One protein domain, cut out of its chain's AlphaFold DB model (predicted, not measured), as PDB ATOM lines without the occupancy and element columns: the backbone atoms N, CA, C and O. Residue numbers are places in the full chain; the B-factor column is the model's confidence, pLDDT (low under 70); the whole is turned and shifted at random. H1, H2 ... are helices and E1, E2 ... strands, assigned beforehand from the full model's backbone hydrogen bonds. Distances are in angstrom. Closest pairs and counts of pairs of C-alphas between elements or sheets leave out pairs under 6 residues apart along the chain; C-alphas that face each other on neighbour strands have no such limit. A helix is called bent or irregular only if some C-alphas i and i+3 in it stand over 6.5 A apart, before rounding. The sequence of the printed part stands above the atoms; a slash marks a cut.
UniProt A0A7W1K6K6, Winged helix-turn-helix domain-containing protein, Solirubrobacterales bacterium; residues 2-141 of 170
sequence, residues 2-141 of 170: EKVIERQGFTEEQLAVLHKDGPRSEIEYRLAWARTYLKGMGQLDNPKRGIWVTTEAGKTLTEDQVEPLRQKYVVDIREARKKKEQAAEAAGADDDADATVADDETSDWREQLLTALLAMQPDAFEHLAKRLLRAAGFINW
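Overview. This is residues 2 to 141 of the 170 residues of the protein "Winged helix-turn-helix domain-containing protein" of Solirubrobacterales bacterium (UniProt A0A7W1K6K6). A loose, sprawling string of helices: H3 joins a small H1 and H2 end to a hairpin of E1 and E2 with H4 beside it, and the long H5 crosses near that second end of H3 and runs away from it, residues 86 to 92 sticking out. After H5 a long loop folds back, and H6 then leads away to H7, the two making a corner set off from the other elements. The printed part has 140 residues with seven named helices and two named strands, in the order H1 H2 H3 E1 E2 H4 H5 H6 H7; the sheet E1 - E2 is antiparallel and the class is mostly helix. The whole is loose, with a radius of gyration of the C-alphas of 20.6 A and spans of 57 by 48 by 28 A.

Arrangement. H1, residues 2 to 8, is near H3, residues 26 to 40, with 5 pairs of C-alphas within 10 A. H2, residues 12 to 15, touches H3 at residues 26 to 28 alone; their closest C-alphas, of Leu 15 and Ile 27, are 6.4 A apart. The closest C-alphas of H3 and E1, residues 44 to 48, are those of Leu 38 and Leu 44, 5.4 A apart. E1 and E2, residues 51 to 54, form an antiparallel hairpin at 151 degrees, with N 45 and O 53 at 2.8 A and N 53 and O 45 at 2.9 A, within hydrogen-bond range. H4, residues 56 to 60, comes closest to E1 at the C-alphas of Gly 58 and Leu 44, 6.3 A. H5, residues 63 to 91, is close to H3 but not clearly touching, closest at the C-alphas of Tyr 37 and Arg 70, 6.7 A; their lines are about perpendicular, only just, at 72 degrees. H6, residues 104 to 118, is apart from H5. H7, residues 122 to 135, is close to H6 but not clearly touching, closest at the C-alphas of Leu 117 and Phe 125, 6.9 A, at a steep tilt of 55 degrees, opposite ways. Every O i to N i+4 pair is within hydrogen-bond range in H1, H3, H4 and H7, but 23 of 25 in H5 and 8 of 11 in H6; H2 is too short for such a pair.

Along the chain. H1 begins at C-alpha 2, (18.676, 95.580, 41.489). H3 spans 21.2 A, E1 12.2 A and E2 10.3 A. H5 spans 42.5 A from C-alpha 63, (17.748, 115.228, 44.751). H5 and H6 are only just irregular: C-alphas 64 and 67 are 6.9 A apart, and 106 and 109 are 6.7 A apart. H6 spans 21.2 A, and H7 spans 20.1 A, ending at C-alpha 135, (37.784, 81.018, 16.278).

Size, cuts and confidence. The C-alphas farthest apart, of Thr 60 and Asn 140, are 60.0 A apart. The printed part has no cut. The link from H5 to H6, residues 92 to 103, is long. Mean pLDDT of the printed part is 81.6; residues 90 to 108 and 139 to 141 are under 70.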
ATOM      1  N   GLU A   2      19.844  96.252  40.884       81.56
ATOM      2  CA  GLU A   2      18.676  95.580  41.489       81.56
ATOM      3  C   GLU A   2      17.957  96.420  42.552       81.56
ATOM      4  O   GLU A   2      16.786  96.725  42.383       81.56
ATOM      5  N   LYS A   3      18.671  96.933  43.566       85.44
ATOM      6  CA  LYS A   3      18.062  97.787  44.608       85.44
ATOM      7  C   LYS A   3      17.370  99.055  44.090       85.44
ATOM      8  O   LYS A   3      16.481  99.574  44.753       85.44
ATOM      9  N   VAL A   4      17.815  99.608  42.960       87.44
ATOM     10  CA  VAL A   4      17.173 100.794  42.363       87.44
ATOM     11  C   VAL A   4      15.905 100.373  41.634       87.44
ATOM     12  O   VAL A   4      14.883 101.026  41.788       87.44
ATOM     13  N   ILE A   5      15.964  99.263  40.897       87.50
ATOM     14  CA  ILE A   5      14.816  98.692  40.187       87.50
ATOM     15  C   ILE A   5      13.707  98.320  41.178       87.50
ATOM     16  O   ILE A   5      12.561  98.711  40.982       87.50
ATOM     17  N   GLU A   6      14.068  97.656  42.276       88.56
ATOM     18  CA  GLU A   6      13.151  97.280  43.355       88.56
ATOM     19  C   GLU A   6      12.480  98.507  43.990       88.56
ATOM     20  O   GLU A   6      11.262  98.546  44.130       88.56
ATOM     21  N   ARG A   7      13.255  99.551  44.320       91.88
ATOM     22  CA  ARG A   7      12.720 100.781  44.931       91.88
ATOM     23  C   ARG A   7      11.814 101.587  44.006       91.88
ATOM     24  O   ARG A   7      10.920 102.264  44.498       91.88
ATOM     25  N   GLN A   8      12.084 101.566  42.705       89.88
ATOM     26  CA  GLN A   8      11.311 102.311  41.709       89.88
ATOM     27  C   GLN A   8      10.076 101.538  41.225       89.88
ATOM     28  O   GLN A   8       9.214 102.122  40.577       89.88
ATOM     29  N   GLY A   9       9.969 100.242  41.546       90.62
ATOM     30  CA  GLY A   9       8.792  99.432  41.239       90.62
ATOM     31  C   GLY A   9       8.553  99.225  39.743       90.62
ATOM     32  O   GLY A   9       7.401  99.171  39.317       90.62
ATOM     33  N   PHE A  10       9.617  99.141  38.936       90.06
ATOM     34  CA  PHE A  10       9.474  98.910  37.497       90.06
ATOM     35  C   PHE A  10       8.841  97.545  37.207       90.06
ATOM     36  O   PHE A  10       9.193  96.543  37.832       90.06
ATOM     37  N   THR A  11       7.937  97.498  36.229       91.75
ATOM     38  CA  THR A  11       7.303  96.250  35.787       91.75
ATOM     39  C   THR A  11       8.237  95.433  34.892       91.75
ATOM     40  O   THR A  11       9.171  95.967  34.287       91.75
ATOM     41  N   GLU A  12       7.967  94.132  34.752       88.00
ATOM     42  CA  GLU A  12       8.719  93.272  33.823       88.00
ATOM     43  C   GLU A  12       8.637  93.781  32.378       88.00
ATOM     44  O   GLU A  12       9.641  93.789  31.671       88.00
ATOM     45  N   GLU A  13       7.476  94.293  31.962       91.06
ATOM     46  CA  GLU A  13       7.290  94.889  30.635       91.06
ATOM     47  C   GLU A  13       8.193  96.111  30.423       91.06
ATOM     48  O   GLU A  13       8.789  96.259  29.359       91.06
ATOM     49  N   GLN A  14       8.351  96.963  31.444       88.94
ATOM     50  CA  GLN A  14       9.243  98.124  31.390       88.94
ATOM     51  C   GLN A  14      10.720  97.713  31.343       88.94
ATOM     52  O   GLN A  14      11.511  98.338  30.634       88.94
ATOM     53  N   LEU A  15      11.099  96.659  32.070       88.56
ATOM     54  CA  LEU A  15      12.460  96.114  32.069       88.56
ATOM     55  C   LEU A  15      12.797  95.358  30.776       88.56
ATOM     56  O   LEU A  15      13.970  95.273  30.423       88.56
ATOM     57  N   ALA A  16      11.797  94.843  30.057       90.81
ATOM     58  CA  ALA A  16      11.981  94.123  28.799       90.81
ATOM     59  C   ALA A  16      12.201  95.042  27.582       90.81
ATOM     60  O   ALA A  16      12.610  94.562  26.523       90.81
ATOM     61  N   VAL A  17      11.953  96.352  27.706       92.56
ATOM     62  CA  VAL A  17      12.177  97.309  26.611       92.56
ATOM     63  C   VAL A  17      13.670  97.406  26.308       92.56
ATOM     64  O   VAL A  17      14.440  97.929  27.113       92.56
ATOM     65  N   LEU A  18      14.081  96.928  25.131       90.88
ATOM     66  CA  LEU A  18      15.472  96.974  24.681       90.88
ATOM     67  C   LEU A  18      15.897  98.385  24.261       90.88
ATOM     68  O   LEU A  18      15.132  99.140  23.657       90.88
ATOM     69  N   HIS A  19      17.152  98.728  24.550       87.19
ATOM     70  CA  HIS A  19      17.766  99.951  24.055       87.19
ATOM     71  C   HIS A  19      18.176  99.777  22.587       87.19
ATOM     72  O   HIS A  19      19.220  99.183  22.296       87.19
ATOM     73  N   LYS A  20      17.383 100.341  21.666       89.00
ATOM     74  CA  LYS A  20      17.593 100.220  20.208       89.00
ATOM     75  C   LYS A  20      17.749  98.737  19.813       89.00
ATOM     76  O   LYS A  20      17.032  97.891  20.332       89.00
ATOM     77  N   ASP A  21      18.716  98.420  18.953       81.88
ATOM     78  CA  ASP A  21      19.050  97.048  18.540       81.88
ATOM     79  C   ASP A  21      20.051  96.354  19.491       81.88
ATOM     80  O   ASP A  21      20.717  95.383  19.128       81.88
ATOM     81  N   GLY A  22      20.234  96.896  20.700       77.00
ATOM     82  CA  GLY A  22      21.210  96.422  21.673       77.00
ATOM     83  C   GLY A  22      20.695  95.287  22.568       77.00
ATOM     84  O   GLY A  22      19.492  95.103  22.731       77.00
ATOM     85  N   PRO A  23      21.605  94.547  23.227       81.25
ATOM     86  CA  PRO A  23      21.244  93.444  24.121       81.25
ATOM     87  C   PRO A  23      20.800  93.891  25.527       81.25
ATOM     88  O   PRO A  23      20.484  93.039  26.350       81.25
ATOM     89  N   ARG A  24      20.850  95.193  25.840       80.50
ATOM     90  CA  ARG A  24      20.533  95.755  27.165       80.50
ATOM     91  C   ARG A  24      19.171  96.429  27.155       80.50
ATOM     92  O   ARG A  24      18.782  96.986  26.127       80.50
ATOM     93  N   SER A  25      18.496  96.457  28.301       90.50
ATOM     94  CA  SER A  25      17.260  97.231  28.426       90.50
ATOM     95  C   SER A  25      17.523  98.738  28.476       90.50
ATOM     96  O   SER A  25      18.607  99.200  28.847       90.50
ATOM     97  N   GLU A  26      16.513  99.527  28.122       90.12
ATOM     98  CA  GLU A  26      16.544 100.988  28.199       90.12
ATOM     99  C   GLU A  26      16.812 101.465  29.635       90.12
ATOM    100  O   GLU A  26      17.605 102.381  29.859       90.12
ATOM    101  N   ILE A  27      16.194 100.816  30.627       91.25
ATOM    102  CA  ILE A  27      16.376 101.149  32.046       91.25
ATOM    103  C   ILE A  27      17.806 100.839  32.486       91.25
ATOM    104  O   ILE A  27      18.449 101.680  33.116       91.25
ATOM    105  N   GLU A  28      18.341  99.673  32.123       88.69
ATOM    106  CA  GLU A  28      19.727  99.324  32.436       88.69
ATOM    107  C   GLU A  28      20.718 100.305  31.811       88.69
ATOM    108  O   GLU A  28      21.664 100.743  32.470       88.69
ATOM    109  N   TYR A  29      20.484 100.683  30.554       89.56
ATOM    110  CA  TYR A  29      21.285 101.672  29.845       89.56
ATOM    111  C   TYR A  29      21.273 103.027  30.563       89.56
ATOM    112  O   TYR A  29      22.332 103.601  30.830       89.56
ATOM    113  N   ARG A  30      20.093 103.525  30.947       90.69
ATOM    114  CA  ARG A  30      19.954 104.801  31.669       90.69
ATOM    115  C   ARG A  30      20.596 104.770  33.048       90.69
ATOM    116  O   ARG A  30      21.258 105.732  33.425       90.69
ATOM    117  N   LEU A  31      20.444 103.676  33.790       91.12
ATOM    118  CA  LEU A  31      21.067 103.523  35.106       91.12
ATOM    119  C   LEU A  31      22.595 103.454  35.014       91.12
ATOM    120  O   LEU A  31      23.281 104.010  35.876       91.12
ATOM    121  N   ALA A  32      23.132 102.820  33.968       88.81
ATOM    122  CA  ALA A  32      24.566 102.839  33.699       88.81
ATOM    123  C   ALA A  32      25.063 104.279  33.486       88.81
ATOM    124  O   ALA A  32      26.019 104.693  34.139       88.81
ATOM    125  N   TRP A  33      24.363 105.077  32.674       89.62
ATOM    126  CA  TRP A  33      24.688 106.495  32.482       89.62
ATOM    127  C   TRP A  33      24.547 107.333  33.751       89.62
ATOM    128  O   TRP A  33      25.419 108.148  34.042       89.62
ATOM    129  N   ALA A  34      23.488 107.130  34.535       92.12
ATOM    130  CA  ALA A  34      23.299 107.837  35.800       92.12
ATOM    131  C   ALA A  34      24.495 107.624  36.738       92.12
ATOM    132  O   ALA A  34      25.040 108.571  37.301       92.12
ATOM    133  N   ARG A  35      24.963 106.378  36.846       91.56
ATOM    134  CA  ARG A  35      26.145 106.012  37.627       91.56
ATOM    135  C   ARG A  35      27.424 106.664  37.099       91.56
ATOM    136  O   ARG A  35      28.206 107.169  37.899       91.56
ATOM    137  N   THR A  36      27.620 106.690  35.783       88.56
ATOM    138  CA  THR A  36      28.737 107.390  35.139       88.56
ATOM    139  C   THR A  36      28.765 108.870  35.510       88.56
ATOM    140  O   THR A  36      29.804 109.377  35.928       88.56
ATOM    141  N   TYR A  37      27.629 109.566  35.405       92.69
ATOM    142  CA  TYR A  37      27.552 110.976  35.784       92.69
ATOM    143  C   TYR A  37      27.834 111.171  37.271       92.69
ATOM    144  O   TYR A  37      28.607 112.049  37.631       92.69
ATOM    145  N   LEU A  38      27.266 110.335  38.141       93.94
ATOM    146  CA  LEU A  38      27.525 110.416  39.579       93.94
ATOM    147  C   LEU A  38      29.006 110.187  39.919       93.94
ATOM    148  O   LEU A  38      29.522 110.875  40.796       93.94
ATOM    149  N   LYS A  39      29.706 109.285  39.213       93.38
ATOM    150  CA  LYS A  39      31.167 109.125  39.339       93.38
ATOM    151  C   LYS A  39      31.895 110.392  38.903       93.38
ATOM    152  O   LYS A  39      32.703 110.927  39.651       93.38
ATOM    153  N   GLY A  40      31.569 110.893  37.716       90.50
ATOM    154  CA  GLY A  40      32.182 112.088  37.144       90.50
ATOM    155  C   GLY A  40      32.010 113.346  37.997       90.50
ATOM    156  O   GLY A  40      32.921 114.156  38.115       90.50
ATOM    157  N   MET A  41      30.862 113.469  38.661       94.25
ATOM    158  CA  MET A  41      30.562 114.541  39.611       94.25
ATOM    159  C   MET A  41      31.164 114.314  41.011       94.25
ATOM    160  O   MET A  41      30.883 115.090  41.923       94.25
ATOM    161  N   GLY A  42      31.919 113.232  41.230       93.06
ATOM    162  CA  GLY A  42      32.552 112.907  42.513       93.06
ATOM    163  C   GLY A  42      31.604 112.384  43.599       93.06
ATOM    164  O   GLY A  42      31.968 112.359  44.773       93.06
ATOM    165  N   GLN A  43      30.384 111.978  43.242       95.69
ATOM    166  CA  GLN A  43      29.356 111.480  44.171       95.69
ATOM    167  C   GLN A  43      29.453 109.962  44.383       95.69
ATOM    168  O   GLN A  43      29.065 109.424  45.422       95.69
ATOM    169  N   LEU A  44      29.991 109.263  43.387       94.25
ATOM    170  CA  LEU A  44      30.344 107.853  43.464       94.25
ATOM    171  C   LEU A  44      31.826 107.670  43.174       94.25
ATOM    172  O   LEU A  44      32.427 108.427  42.419       94.25
ATOM    173  N   ASP A  45      32.371 106.605  43.734       91.38
ATOM    174  CA  ASP A  45      33.692 106.096  43.426       91.38
ATOM    175  C   ASP A  45      33.594 104.619  43.019       91.38
ATOM    176  O   ASP A  45      32.636 103.912  43.359       91.38
ATOM    177  N   ASN A  46      34.578 104.157  42.259       90.50
ATOM    178  CA  ASN A  46      34.694 102.787  41.778       90.50
ATOM    179  C   ASN A  46      36.133 102.303  42.005       90.50
ATOM    180  O   ASN A  46      36.900 102.190  41.050       90.50
ATOM    181  N   PRO A  47      36.525 102.042  43.267       85.06
ATOM    182  CA  PRO A  47      37.905 101.694  43.609       85.06
ATOM    183  C   PRO A  47      38.360 100.357  43.010       85.06
ATOM    184  O   PRO A  47      39.555 100.094  42.903       85.06
ATOM    185  N   LYS A  48      37.418  99.472  42.671       81.88
ATOM    186  CA  LYS A  48      37.670  98.177  42.033       81.88
ATOM    187  C   LYS A  48      36.517  97.841  41.108       81.88
ATOM    188  O   LYS A  48      35.372  98.138  41.432       81.88
ATOM    189  N   ARG A  49      36.809  97.098  40.041       77.50
ATOM    190  CA  ARG A  49      35.809  96.643  39.074       77.50
ATOM    191  C   ARG A  49      34.563  96.061  39.740       77.50
ATOM    192  O   ARG A  49      34.629  95.069  40.467       77.50
ATOM    193  N   GLY A  50      33.416  96.664  39.439       80.19
ATOM    194  CA  GLY A  50      32.108  96.241  39.944       80.19
ATOM    195  C   GLY A  50      31.817  96.627  41.398       80.19
ATOM    196  O   GLY A  50      30.694  96.405  41.853       80.19
ATOM    197  N   ILE A  51      32.768  97.236  42.111       84.62
ATOM    198  CA  ILE A  51      32.605  97.712  43.484       84.62
ATOM    199  C   ILE A  51      32.399  99.221  43.456       84.62
ATOM    200  O   ILE A  51      33.333  99.991  43.270       84.62
ATOM    201  N   TRP A  52      31.159  99.628  43.706       89.44
ATOM    202  CA  TRP A  52      30.749 101.028  43.739       89.44
ATOM    203  C   TRP A  52      30.596 101.503  45.175       89.44
ATOM    204  O   TRP A  52      29.935 100.845  45.981       89.44
ATOM    205  N   VAL A  53      31.176 102.659  45.482       92.94
ATOM    206  CA  VAL A  53      31.162 103.262  46.815       92.94
ATOM    207  C   VAL A  53      30.588 104.669  46.721       92.94
ATOM    208  O   VAL A  53      30.913 105.425  45.815       92.94
ATOM    209  N   THR A  54      29.716 105.031  47.657       94.75
ATOM    210  CA  THR A  54      29.230 106.411  47.777       94.75
ATOM    211  C   THR A  54      30.251 107.245  48.542       94.75
ATOM    212  O   THR A  54      30.609 106.894  49.672       94.75
ATOM    213  N   THR A  55      30.704 108.342  47.936       95.62
ATOM    214  CA  THR A  55      31.644 109.285  48.557       95.62
ATOM    215  C   THR A  55      30.960 110.075  49.675       95.62
ATOM    216  O   THR A  55      29.742 110.012  49.840       95.62
ATOM    217  N   GLU A  56      31.719 110.835  50.470       95.06
ATOM    218  CA  GLU A  56      31.116 111.716  51.482       95.06
ATOM    219  C   GLU A  56      30.193 112.763  50.849       95.06
ATOM    220  O   GLU A  56      29.064 112.926  51.308       95.06
ATOM    221  N   ALA A  57      30.616 113.365  49.731       93.81
ATOM    222  CA  ALA A  57      29.791 114.284  48.951       93.81
ATOM    223  C   ALA A  57      28.481 113.621  48.490       93.81
ATOM    224  O   ALA A  57      27.401 114.181  48.687       93.81
ATOM    225  N   GLY A  58      28.565 112.383  47.982       93.44
ATOM    226  CA  GLY A  58      27.399 111.627  47.527       93.44
ATOM    227  C   GLY A  58      26.417 111.258  48.637       93.44
ATOM    228  O   GLY A  58      25.229 111.108  48.369       93.44
ATOM    229  N   LYS A  59      26.877 111.124  49.889       94.06
ATOM    230  CA  LYS A  59      26.001 110.853  51.046       94.06
ATOM    231  C   LYS A  59      25.211 112.085  51.483       94.06
ATOM    232  O   LYS A  59      24.117 111.933  52.016       94.06
ATOM    233  N   THR A  60      25.769 113.277  51.285       94.44
ATOM    234  CA  THR A  60      25.121 114.559  51.610       94.44
ATOM    235  C   THR A  60      24.296 115.134  50.460       94.44
ATOM    236  O   THR A  60      23.678 116.180  50.621       94.44
ATOM    237  N   LEU A  61      24.313 114.475  49.299       94.06
ATOM    238  CA  LEU A  61      23.663 114.944  48.086       94.06
ATOM    239  C   LEU A  61      22.138 114.819  48.180       94.06
ATOM    240  O   LEU A  61      21.608 113.731  48.410       94.06
ATOM    241  N   THR A  62      21.443 115.922  47.917       93.94
ATOM    242  CA  THR A  62      19.975 115.959  47.818       93.94
ATOM    243  C   THR A  62      19.528 115.896  46.355       93.94
ATOM    244  O   THR A  62      20.249 116.339  45.462       93.94
ATOM    245  N   GLU A  63      18.324 115.378  46.098       91.31
ATOM    246  CA  GLU A  63      17.748 115.228  44.751       91.31
ATOM    247  C   GLU A  63      17.765 116.534  43.937       91.31
ATOM    248  O   GLU A  63      18.223 116.544  42.794       91.31
ATOM    249  N   ASP A  64      17.406 117.658  44.562       94.19
ATOM    250  CA  ASP A  64      17.371 118.984  43.924       94.19
ATOM    251  C   ASP A  64      18.744 119.462  43.416       94.19
ATOM    252  O   ASP A  64      18.841 120.327  42.545       94.19
ATOM    253  N   GLN A  65      19.831 118.909  43.960       93.31
ATOM    254  CA  GLN A  65      21.199 119.281  43.602       93.31
ATOM    255  C   GLN A  65      21.746 118.462  42.429       93.31
ATOM    256  O   GLN A  65      22.717 118.885  41.795       93.31
ATOM    257  N   VAL A  66      21.138 117.314  42.109       93.81
ATOM    258  CA  VAL A  66      21.665 116.360  41.121       93.81
ATOM    259  C   VAL A  66      21.715 116.976  39.724       93.81
ATOM    260  O   VAL A  66      22.756 116.941  39.069       93.81
ATOM    261  N   GLU A  67      20.610 117.558  39.262       94.62
ATOM    262  CA  GLU A  67      20.519 118.084  37.899       94.62
ATOM    263  C   GLU A  67      21.409 119.325  37.672       94.62
ATOM    264  O   GLU A  67      22.152 119.337  36.685       94.62
ATOM    265  N   PRO A  68      21.459 120.322  38.582       95.69
ATOM    266  CA  PRO A  68      22.414 121.426  38.473       95.69
ATOM    267  C   PRO A  68      23.878 120.969  38.440       95.69
ATOM    268  O   PRO A  68      24.674 121.506  37.666       95.69
ATOM    269  N   LEU A  69      24.252 119.972  39.251       94.12
ATOM    270  CA  LEU A  69      25.607 119.411  39.234       94.12
ATOM    271  C   LEU A  69      25.906 118.710  37.909       94.12
ATOM    272  O   LEU A  69      26.980 118.905  37.342       94.12
ATOM    273  N   ARG A  70      24.941 117.954  37.375       94.00
ATOM    274  CA  ARG A  70      25.092 117.250  36.096       94.00
ATOM    275  C   ARG A  70      25.308 118.229  34.950       94.00
ATOM    276  O   ARG A  70      26.161 117.992  34.099       94.00
ATOM    277  N   GLN A  71      24.559 119.328  34.926       94.19
ATOM    278  CA  GLN A  71      24.707 120.367  33.907       94.19
ATOM    279  C   GLN A  71      26.087 121.019  33.962       94.19
ATOM    280  O   GLN A  71      26.738 121.119  32.922       94.19
ATOM    281  N   LYS A  72      26.556 121.390  35.161       94.81
ATOM    282  CA  LYS A  72      27.912 121.929  35.359       94.81
ATOM    283  C   LYS A  72      28.974 120.956  34.859       94.81
ATOM    284  O   LYS A  72      29.753 121.310  33.987       94.81
ATOM    285  N   TYR A  73      28.908 119.703  35.296       93.19
ATOM    286  CA  TYR A  73      29.845 118.663  34.879       93.19
ATOM    287  C   TYR A  73      29.894 118.465  33.354       93.19
ATOM    288  O   TYR A  73      30.968 118.330  32.771       93.19
ATOM    289  N   VAL A  74      28.741 118.482  32.676       92.25
ATOM    290  CA  VAL A  74      28.686 118.369  31.209       92.25
ATOM    291  C   VAL A  74      29.340 119.572  30.524       92.25
ATOM    292  O   VAL A  74      30.003 119.394  29.501       92.25
ATOM    293  N   VAL A  75      29.156 120.784  31.052       93.50
ATOM    294  CA  VAL A  75      29.823 121.989  30.537       93.50
ATOM    295  C   VAL A  75      31.330 121.894  30.756       93.50
ATOM    296  O   VAL A  75      32.077 122.045  29.793       93.50
ATOM    297  N   ASP A  76      31.766 121.537  31.963       91.31
ATOM    298  CA  ASP A  76      33.182 121.427  32.322       91.31
ATOM    299  C   ASP A  76      33.916 120.427  31.418       91.31
ATOM    300  O   ASP A  76      34.990 120.728  30.893       91.31
ATOM    301  N   ILE A  77      33.313 119.263  31.148       90.12
ATOM    302  CA  ILE A  77      33.877 118.276  30.215       90.12
ATOM    303  C   ILE A  77      33.963 118.818  28.791       90.12
ATOM    304  O   ILE A  77      34.971 118.611  28.113       90.12
ATOM    305  N   ARG A  78      32.922 119.506  28.311       90.44
ATOM    306  CA  ARG A  78      32.927 120.091  26.962       90.44
ATOM    307  C   ARG A  78      34.017 121.148  26.822       90.44
ATOM    308  O   ARG A  78      34.707 121.180  25.806       90.44
ATOM    309  N   GLU A  79      34.193 121.991  27.833       91.25
ATOM    310  CA  GLU A  79      35.244 123.006  27.846       91.25
ATOM    311  C   GLU A  79      36.641 122.393  27.934       91.25
ATOM    312  O   GLU A  79      37.539 122.817  27.206       91.25
ATOM    313  N   ALA A  80      36.829 121.380  28.783       89.12
ATOM    314  CA  ALA A  80      38.088 120.650  28.890       89.12
ATOM    315  C   ALA A  80      38.465 119.989  27.559       89.12
ATOM    316  O   ALA A  80      39.606 120.116  27.114       89.12
ATOM    317  N   ARG A  81      37.496 119.362  26.877       87.88
ATOM    318  CA  ARG A  81      37.692 118.774  25.546       87.88
ATOM    319  C   ARG A  81      38.102 119.826  24.523       87.88
ATOM    320  O   ARG A  81      39.113 119.647  23.859       87.88
ATOM    321  N   LYS A  82      37.388 120.953  24.455       88.88
ATOM    322  CA  LYS A  82      37.717 122.045  23.528       88.88
ATOM    323  C   LYS A  82      39.124 122.603  23.765       88.88
ATOM    324  O   LYS A  82      39.841 122.882  22.813       88.88
ATOM    325  N   LYS A  83      39.539 122.747  25.029       88.25
ATOM    326  CA  LYS A  83      40.908 123.162  25.379       88.25
ATOM    327  C   LYS A  83      41.944 122.119  24.952       88.25
ATOM    328  O   LYS A  83      43.000 122.501  24.456       88.25
ATOM    329  N   LYS A  84      41.646 120.825  25.120       85.56
ATOM    330  CA  LYS A  84      42.524 119.725  24.690       85.56
ATOM    331  C   LYS A  84      42.668 119.683  23.166       85.56
ATOM    332  O   LYS A  84      43.789 119.597  22.687       85.56
ATOM    333  N   GLU A  85      41.569 119.814  22.426       82.75
ATOM    334  CA  GLU A  85      41.564 119.870  20.956       82.75
ATOM    335  C   GLU A  85      42.385 121.061  20.444       82.75
ATOM    336  O   GLU A  85      43.274 120.882  19.621       82.75
ATOM    337  N   GLN A  86      42.193 122.257  21.014       81.75
ATOM    338  CA  GLN A  86      42.991 123.440  20.661       81.75
ATOM    339  C   GLN A  86      44.486 123.267  20.963       81.75
ATOM    340  O   GLN A  86      45.332 123.751  20.213       81.75
ATOM    341  N   ALA A  87      44.826 122.584  22.059       79.06
ATOM    342  CA  ALA A  87      46.211 122.281  22.399       79.06
ATOM    343  C   ALA A  87      46.824 121.219  21.469       79.06
ATOM    344  O   ALA A  87      47.993 121.341  21.110       79.06
ATOM    345  N   ALA A  88      46.052 120.210  21.055       75.38
ATOM    346  CA  ALA A  88      46.483 119.167  20.122       75.38
ATOM    347  C   ALA A  88      46.691 119.718  18.702       75.38
ATOM    348  O   ALA A  88      47.703 119.421  18.068       75.38
ATOM    349  N   GLU A  89      45.800 120.602  18.252       72.88
ATOM    350  CA  GLU A  89      45.893 121.287  16.960       72.88
ATOM    351  C   GLU A  89      47.101 122.241  16.911       72.88
ATOM    352  O   GLU A  89      47.803 122.315  15.905       72.88
ATOM    353  N   ALA A  90      47.433 122.889  18.035       68.56
ATOM    354  CA  ALA A  90      48.664 123.671  18.175       68.56
ATOM    355  C   ALA A  90      49.943 122.809  18.255       68.56
ATOM    356  O   ALA A  90      51.032 123.303  17.956       68.56
ATOM    357  N   ALA A  91      49.827 121.539  18.657       68.38
ATOM    358  CA  ALA A  91      50.936 120.594  18.803       68.38
ATOM    359  C   ALA A  91      51.116 119.647  17.597       68.38
ATOM    360  O   ALA A  91      52.059 118.858  17.590       68.38
ATOM    361  N   GLY A  92      50.248 119.723  16.581       49.38
ATOM    362  CA  GLY A  92      50.312 118.881  15.381       49.38
ATOM    363  C   GLY A  92      50.050 117.391  15.640       49.38
ATOM    364  O   GLY A  92      50.572 116.554  14.906       49.38
ATOM    365  N   ALA A  93      49.291 117.054  16.686       48.09
ATOM    366  CA  ALA A  93      48.934 115.677  17.014       48.09
ATOM    367  C   ALA A  93      47.513 115.359  16.522       48.09
ATOM    368  O   ALA A  93      46.550 115.954  17.005       48.09
ATOM    369  N   ASP A  94      47.392 114.405  15.593       39.94
ATOM    370  CA  ASP A  94      46.118 113.744  15.293       39.94
ATOM    371  C   ASP A  94      45.705 112.926  16.524       39.94
ATOM    372  O   ASP A  94      46.307 111.893  16.823       39.94
ATOM    373  N   ASP A  95      44.704 113.405  17.266       42.25
ATOM    374  CA  ASP A  95      44.102 112.668  18.381       42.25
ATOM    375  C   ASP A  95      42.673 112.275  17.994       42.25
ATOM    376  O   ASP A  95      41.715 113.034  18.161       42.25
ATOM    377  N   ASP A  96      42.540 111.063  17.453       42.06
ATOM    378  CA  ASP A  96      41.268 110.367  17.253       42.06
ATOM    379  C   ASP A  96      40.811 109.804  18.612       42.06
ATOM    380  O   ASP A  96      40.850 108.605  18.891       42.06
ATOM    381  N   ALA A  97      40.466 110.709  19.530       37.16
ATOM    382  CA  ALA A  97      39.979 110.374  20.859       37.16
ATOM    383  C   ALA A  97      38.473 110.639  20.933       37.16
ATOM    384  O   ALA A  97      38.011 111.712  21.342       37.16
ATOM    385  N   ASP A  98      37.689 109.626  20.557       36.28
ATOM    386  CA  ASP A  98      36.264 109.545  20.868       36.28
ATOM    387  C   ASP A  98      36.078 109.408  22.387       36.28
ATOM    388  O   ASP A  98      35.906 108.323  22.941       36.28
ATOM    389  N   ALA A  99      36.137 110.537  23.090       40.19
ATOM    390  CA  ALA A  99      35.760 110.629  24.491       40.19
ATOM    391  C   ALA A  99      34.230 110.598  24.597       40.19
ATOM    392  O   ALA A  99      33.561 111.592  24.903       40.19
ATOM    393  N   THR A 100      33.662 109.423  24.340       39.34
ATOM    394  CA  THR A 100      32.401 109.056  24.957       39.34
ATOM    395  C   THR A 100      32.628 109.100  26.462       39.34
ATOM    396  O   THR A 100      33.574 108.529  26.991       39.34
ATOM    397  N   VAL A 101      31.730 109.755  27.195       44.25
ATOM    398  CA  VAL A 101      31.698 109.723  28.669       44.25
ATOM    399  C   VAL A 101      31.362 108.291  29.163       44.25
ATOM    400  O   VAL A 101      30.966 108.084  30.296       44.25
ATOM    401  N   ALA A 102      31.494 107.268  28.318       41.69
ATOM    402  CA  ALA A 102      31.228 105.881  28.616       41.69
ATOM    403  C   ALA A 102      32.498 105.224  29.161       41.69
ATOM    404  O   ALA A 102      33.445 104.980  28.429       41.69
ATOM    405  N   ASP A 103      32.445 104.896  30.449       43.19
ATOM    406  CA  ASP A 103      33.220 103.823  31.065       43.19
ATOM    407  C   ASP A 103      34.737 103.870  30.804       43.19
ATOM    408  O   ASP A 103      35.282 103.197  29.934       43.19
ATOM    409  N   ASP A 104      35.421 104.615  31.665       45.66
ATOM    410  CA  ASP A 104      36.866 104.566  31.930       45.66
ATOM    411  C   ASP A 104      37.428 103.115  31.984       45.66
ATOM    412  O   ASP A 104      38.554 102.851  31.577       45.66
ATOM    413  N   GLU A 105      36.615 102.117  32.372       47.84
ATOM    414  CA  GLU A 105      37.017 100.697  32.375       47.84
ATOM    415  C   GLU A 105      36.991 100.015  30.998       47.84
ATOM    416  O   GLU A 105      37.583  98.944  30.818       47.84
ATOM    417  N   THR A 106      36.327 100.602  30.000       46.94
ATOM    418  CA  THR A 106      36.499 100.145  28.624       46.94
ATOM    419  C   THR A 106      37.847 100.567  28.043       46.94
ATOM    420  O   THR A 106      38.372  99.817  27.219       46.94
ATOM    421  N   SER A 107      38.440 101.674  28.491       56.94
ATOM    422  CA  SER A 107      39.694 102.174  27.916       56.94
ATOM    423  C   SER A 107      40.910 101.364  28.364       56.94
ATOM    424  O   SER A 107      41.675 100.918  27.520       56.94
ATOM    425  N   ASP A 108      41.042 101.051  29.656       66.50
ATOM    426  CA  ASP A 108      42.318 100.566  30.217       66.50
ATOM    427  C   ASP A 108      42.823  99.245  29.596       66.50
ATOM    428  O   ASP A 108      43.929  99.164  29.063       66.50
ATOM    429  N   TRP A 109      41.993  98.196  29.535       80.38
ATOM    430  CA  TRP A 109      42.425  96.944  28.891       80.38
ATOM    431  C   TRP A 109      42.530  97.065  27.364       80.38
ATOM    432  O   TRP A 109      43.293  96.319  26.747       80.38
ATOM    433  N   ARG A 110      41.765  97.976  26.741       74.88
ATOM    434  CA  ARG A 110      41.853  98.235  25.296       74.88
ATOM    435  C   ARG A 110      43.165  98.929  24.960       74.88
ATOM    436  O   ARG A 110      43.799  98.531  23.991       74.88
ATOM    437  N   GLU A 111      43.596  99.889  25.771       75.50
ATOM    438  CA  GLU A 111      44.886 100.573  25.653       75.50
ATOM    439  C   GLU A 111      46.051  99.611  25.904       75.50
ATOM    440  O   GLU A 111      46.992  99.561  25.110       75.50
ATOM    441  N   GLN A 112      45.965  98.765  26.936       81.69
ATOM    442  CA  GLN A 112      46.963  97.722  27.199       81.69
ATOM    443  C   GLN A 112      47.054  96.712  26.046       81.69
ATOM    444  O   GLN A 112      48.150  96.345  25.617       81.69
ATOM    445  N   LEU A 113      45.911  96.286  25.499       84.62
ATOM    446  CA  LEU A 113      45.865  95.404  24.337       84.62
ATOM    447  C   LEU A 113      46.420  96.093  23.087       84.62
ATOM    448  O   LEU A 113      47.199  95.481  22.365       84.62
ATOM    449  N   LEU A 114      46.048  97.347  22.831       84.38
ATOM    450  CA  LEU A 114      46.540  98.123  21.693       84.38
ATOM    451  C   LEU A 114      48.058  98.296  21.765       84.38
ATOM    452  O   LEU A 114      48.749  98.034  20.785       84.38
ATOM    453  N   THR A 115      48.582  98.642  22.940       87.50
ATOM    454  CA  THR A 115      50.023  98.735  23.200       87.50
ATOM    455  C   THR A 115      50.718  97.409  22.899       87.50
ATOM    456  O   THR A 115      51.735  97.379  22.210       87.50
ATOM    457  N   ALA A 116      50.141  96.293  23.354       88.31
ATOM    458  CA  ALA A 116      50.675  94.969  23.065       88.31
ATOM    459  C   ALA A 116      50.620  94.629  21.564       88.31
ATOM    460  O   ALA A 116      51.576  94.059  21.047       88.31
ATOM    461  N   LEU A 117      49.538  94.980  20.857       88.31
ATOM    462  CA  LEU A 117      49.387  94.753  19.414       88.31
ATOM    463  C   LEU A 117      50.384  95.572  18.593       88.31
ATOM    464  O   LEU A 117      50.959  95.036  17.651       88.31
ATOM    465  N   LEU A 118      50.623  96.830  18.963       86.81
ATOM    466  CA  LEU A 118      51.588  97.702  18.289       86.81
ATOM    467  C   LEU A 118      53.042  97.285  18.546       86.81
ATOM    468  O   LEU A 118      53.896  97.485  17.690       86.81
ATOM    469  N   ALA A 119      53.329  96.680  19.703       89.88
ATOM    470  CA  ALA A 119      54.653  96.153  20.029       89.88
ATOM    471  C   ALA A 119      54.956  94.787  19.375       89.88
ATOM    472  O   ALA A 119      56.094  94.313  19.439       89.88
ATOM    473  N   MET A 120      53.963  94.121  18.773       89.50
ATOM    474  CA  MET A 120      54.159  92.829  18.112       89.50
ATOM    475  C   MET A 120      54.844  92.977  16.752       89.50
ATOM    476  O   MET A 120      54.614  93.921  16.003       89.50
ATOM    477  N   GLN A 121      55.643  91.970  16.395       87.62
ATOM    478  CA  GLN A 121      56.173  91.841  15.038       87.62
ATOM    479  C   GLN A 121      55.036  91.566  14.033       87.62
ATOM    480  O   GLN A 121      54.091  90.849  14.391       87.62
ATOM    481  N   PRO A 122      55.132  92.051  12.778       84.31
ATOM    482  CA  PRO A 122      54.081  91.892  11.766       84.31
ATOM    483  C   PRO A 122      53.602  90.443  11.595       84.31
ATOM    484  O   PRO A 122      52.401  90.172  11.635       84.31
ATOM    485  N   ASP A 123      54.535  89.490  11.530       81.38
ATOM    486  CA  ASP A 123      54.215  88.065  11.384       81.38
ATOM    487  C   ASP A 123      53.413  87.520  12.581       81.38
ATOM    488  O   ASP A 123      52.473  86.735  12.424       81.38
ATOM    489  N   ALA A 124      53.742  87.958  13.801       80.62
ATOM    490  CA  ALA A 124      53.047  87.542  15.018       80.62
ATOM    491  C   ALA A 124      51.609  88.085  15.066       80.62
ATOM    492  O   ALA A 124      50.684  87.354  15.440       80.62
ATOM    493  N   PHE A 125      51.409  89.331  14.625       86.94
ATOM    494  CA  PHE A 125      50.081  89.923  14.481       86.94
ATOM    495  C   PHE A 125      49.238  89.157  13.455       86.94
ATOM    496  O   PHE A 125      48.088  88.807  13.737       86.94
ATOM    497  N   GLU A 126      49.812  88.799  12.302       82.88
ATOM    498  CA  GLU A 126      49.114  87.981  11.308       82.88
ATOM    499  C   GLU A 126      48.666  86.629  11.877       82.88
ATOM    500  O   GLU A 126      47.536  86.193  11.639       82.88
ATOM    501  N   HIS A 127      49.529  85.944  12.632       84.75
ATOM    502  CA  HIS A 127      49.184  84.670  13.263       84.75
ATOM    503  C   HIS A 127      48.045  84.814  14.282       84.75
ATOM    504  O   HIS A 127      47.133  83.976  14.302       84.75
ATOM    505  N   LEU A 128      48.060  85.877  15.091       85.56
ATOM    506  CA  LEU A 128      46.990  86.199  16.035       85.56
ATOM    507  C   LEU A 128      45.666  86.470  15.309       85.56
ATOM    508  O   LEU A 128      44.652  85.847  15.633       85.56
ATOM    509  N   ALA A 129      45.678  87.324  14.283       83.88
ATOM    510  CA  ALA A 129      44.503  87.653  13.480       83.88
ATOM    511  C   ALA A 129      43.915  86.407  12.798       83.88
ATOM    512  O   ALA A 129      42.713  86.148  12.890       83.88
ATOM    513  N   LYS A 130      44.763  85.557  12.201       82.19
ATOM    514  CA  LYS A 130      44.357  84.269  11.604       82.19
ATOM    515  C   LYS A 130      43.674  83.363  12.630       82.19
ATOM    516  O   LYS A 130      42.678  82.709  12.310       82.19
ATOM    517  N   ARG A 131      44.191  83.306  13.860       84.00
ATOM    518  CA  ARG A 131      43.623  82.489  14.941       84.00
ATOM    519  C   ARG A 131      42.278  83.034  15.425       84.00
ATOM    520  O   ARG A 131      41.350  82.243  15.586       84.00
ATOM    521  N   LEU A 132      42.155  84.352  15.591       84.88
ATOM    522  CA  LEU A 132      40.902  85.024  15.956       84.88
ATOM    523  C   LEU A 132      39.813  84.800  14.903       84.88
ATOM    524  O   LEU A 132      38.700  84.404  15.244       84.88
ATOM    525  N   LEU A 133      40.146  84.962  13.622       80.44
ATOM    526  CA  LEU A 133      39.218  84.733  12.513       80.44
ATOM    527  C   LEU A 133      38.739  83.275  12.464       80.44
ATOM    528  O   LEU A 133      37.542  83.022  12.344       80.44
ATOM    529  N   ARG A 134      39.633  82.295  12.643       79.06
ATOM    530  CA  ARG A 134      39.226  80.880  12.727       79.06
ATOM    531  C   ARG A 134      38.298  80.612  13.909       79.06
ATOM    532  O   ARG A 134      37.288  79.934  13.737       79.06
ATOM    533  N   ALA A 135      38.616  81.157  15.085       77.69
ATOM    534  CA  ALA A 135      37.784  81.018  16.278       77.69
ATOM    535  C   ALA A 135      36.396  81.658  16.096       77.69
ATOM    536  O   ALA A 135      35.398  81.100  16.543       77.69
ATOM    537  N   ALA A 136      36.316  82.773  15.367       75.25
ATOM    538  CA  ALA A 136      35.067  83.436  15.002       75.25
ATOM    539  C   ALA A 136      34.290  82.732  13.861       75.25
ATOM    540  O   ALA A 136      33.245  83.221  13.430       75.25
ATOM    541  N   GLY A 137      34.761  81.576  13.377       75.62
ATOM    542  CA  GLY A 137      34.064  80.759  12.381       75.62
ATOM    543  C   GLY A 137      34.343  81.138  10.924       75.62
ATOM    544  O   GLY A 137      33.590  80.729  10.034       75.62
ATOM    545  N   PHE A 138      35.411  81.895  10.657       71.56
ATOM    546  CA  PHE A 138      35.908  82.159   9.305       71.56
ATOM    547  C   PHE A 138      36.850  81.025   8.873       71.56
ATOM    548  O   PHE A 138      37.813  80.699   9.565       71.56
ATOM    549  N   ILE A 139      36.553  80.387   7.736       59.41
ATOM    550  CA  ILE A 139      37.156  79.086   7.373       59.41
ATOM    551  C   ILE A 139      38.126  79.204   6.187       59.41
ATOM    552  O   ILE A 139      38.981  78.341   6.024       59.41
ATOM    553  N   ASN A 140      38.053  80.276   5.388       51.75
ATOM    554  CA  ASN A 140      38.935  80.463   4.236       51.75
ATOM    555  C   ASN A 140      39.507  81.880   4.207       51.75
ATOM    556  O   ASN A 140      38.755  82.848   4.113       51.75
ATOM    557  N   TRP A 141      40.833  81.981   4.282       54.47
ATOM    558  CA  TRP A 141      41.586  83.201   4.031       54.47
ATOM    559  C   TRP A 141      42.702  82.849   3.046       54.47
ATOM    560  O   TRP A 141      43.452  81.901   3.271       54.47
TER     561      TRP A 141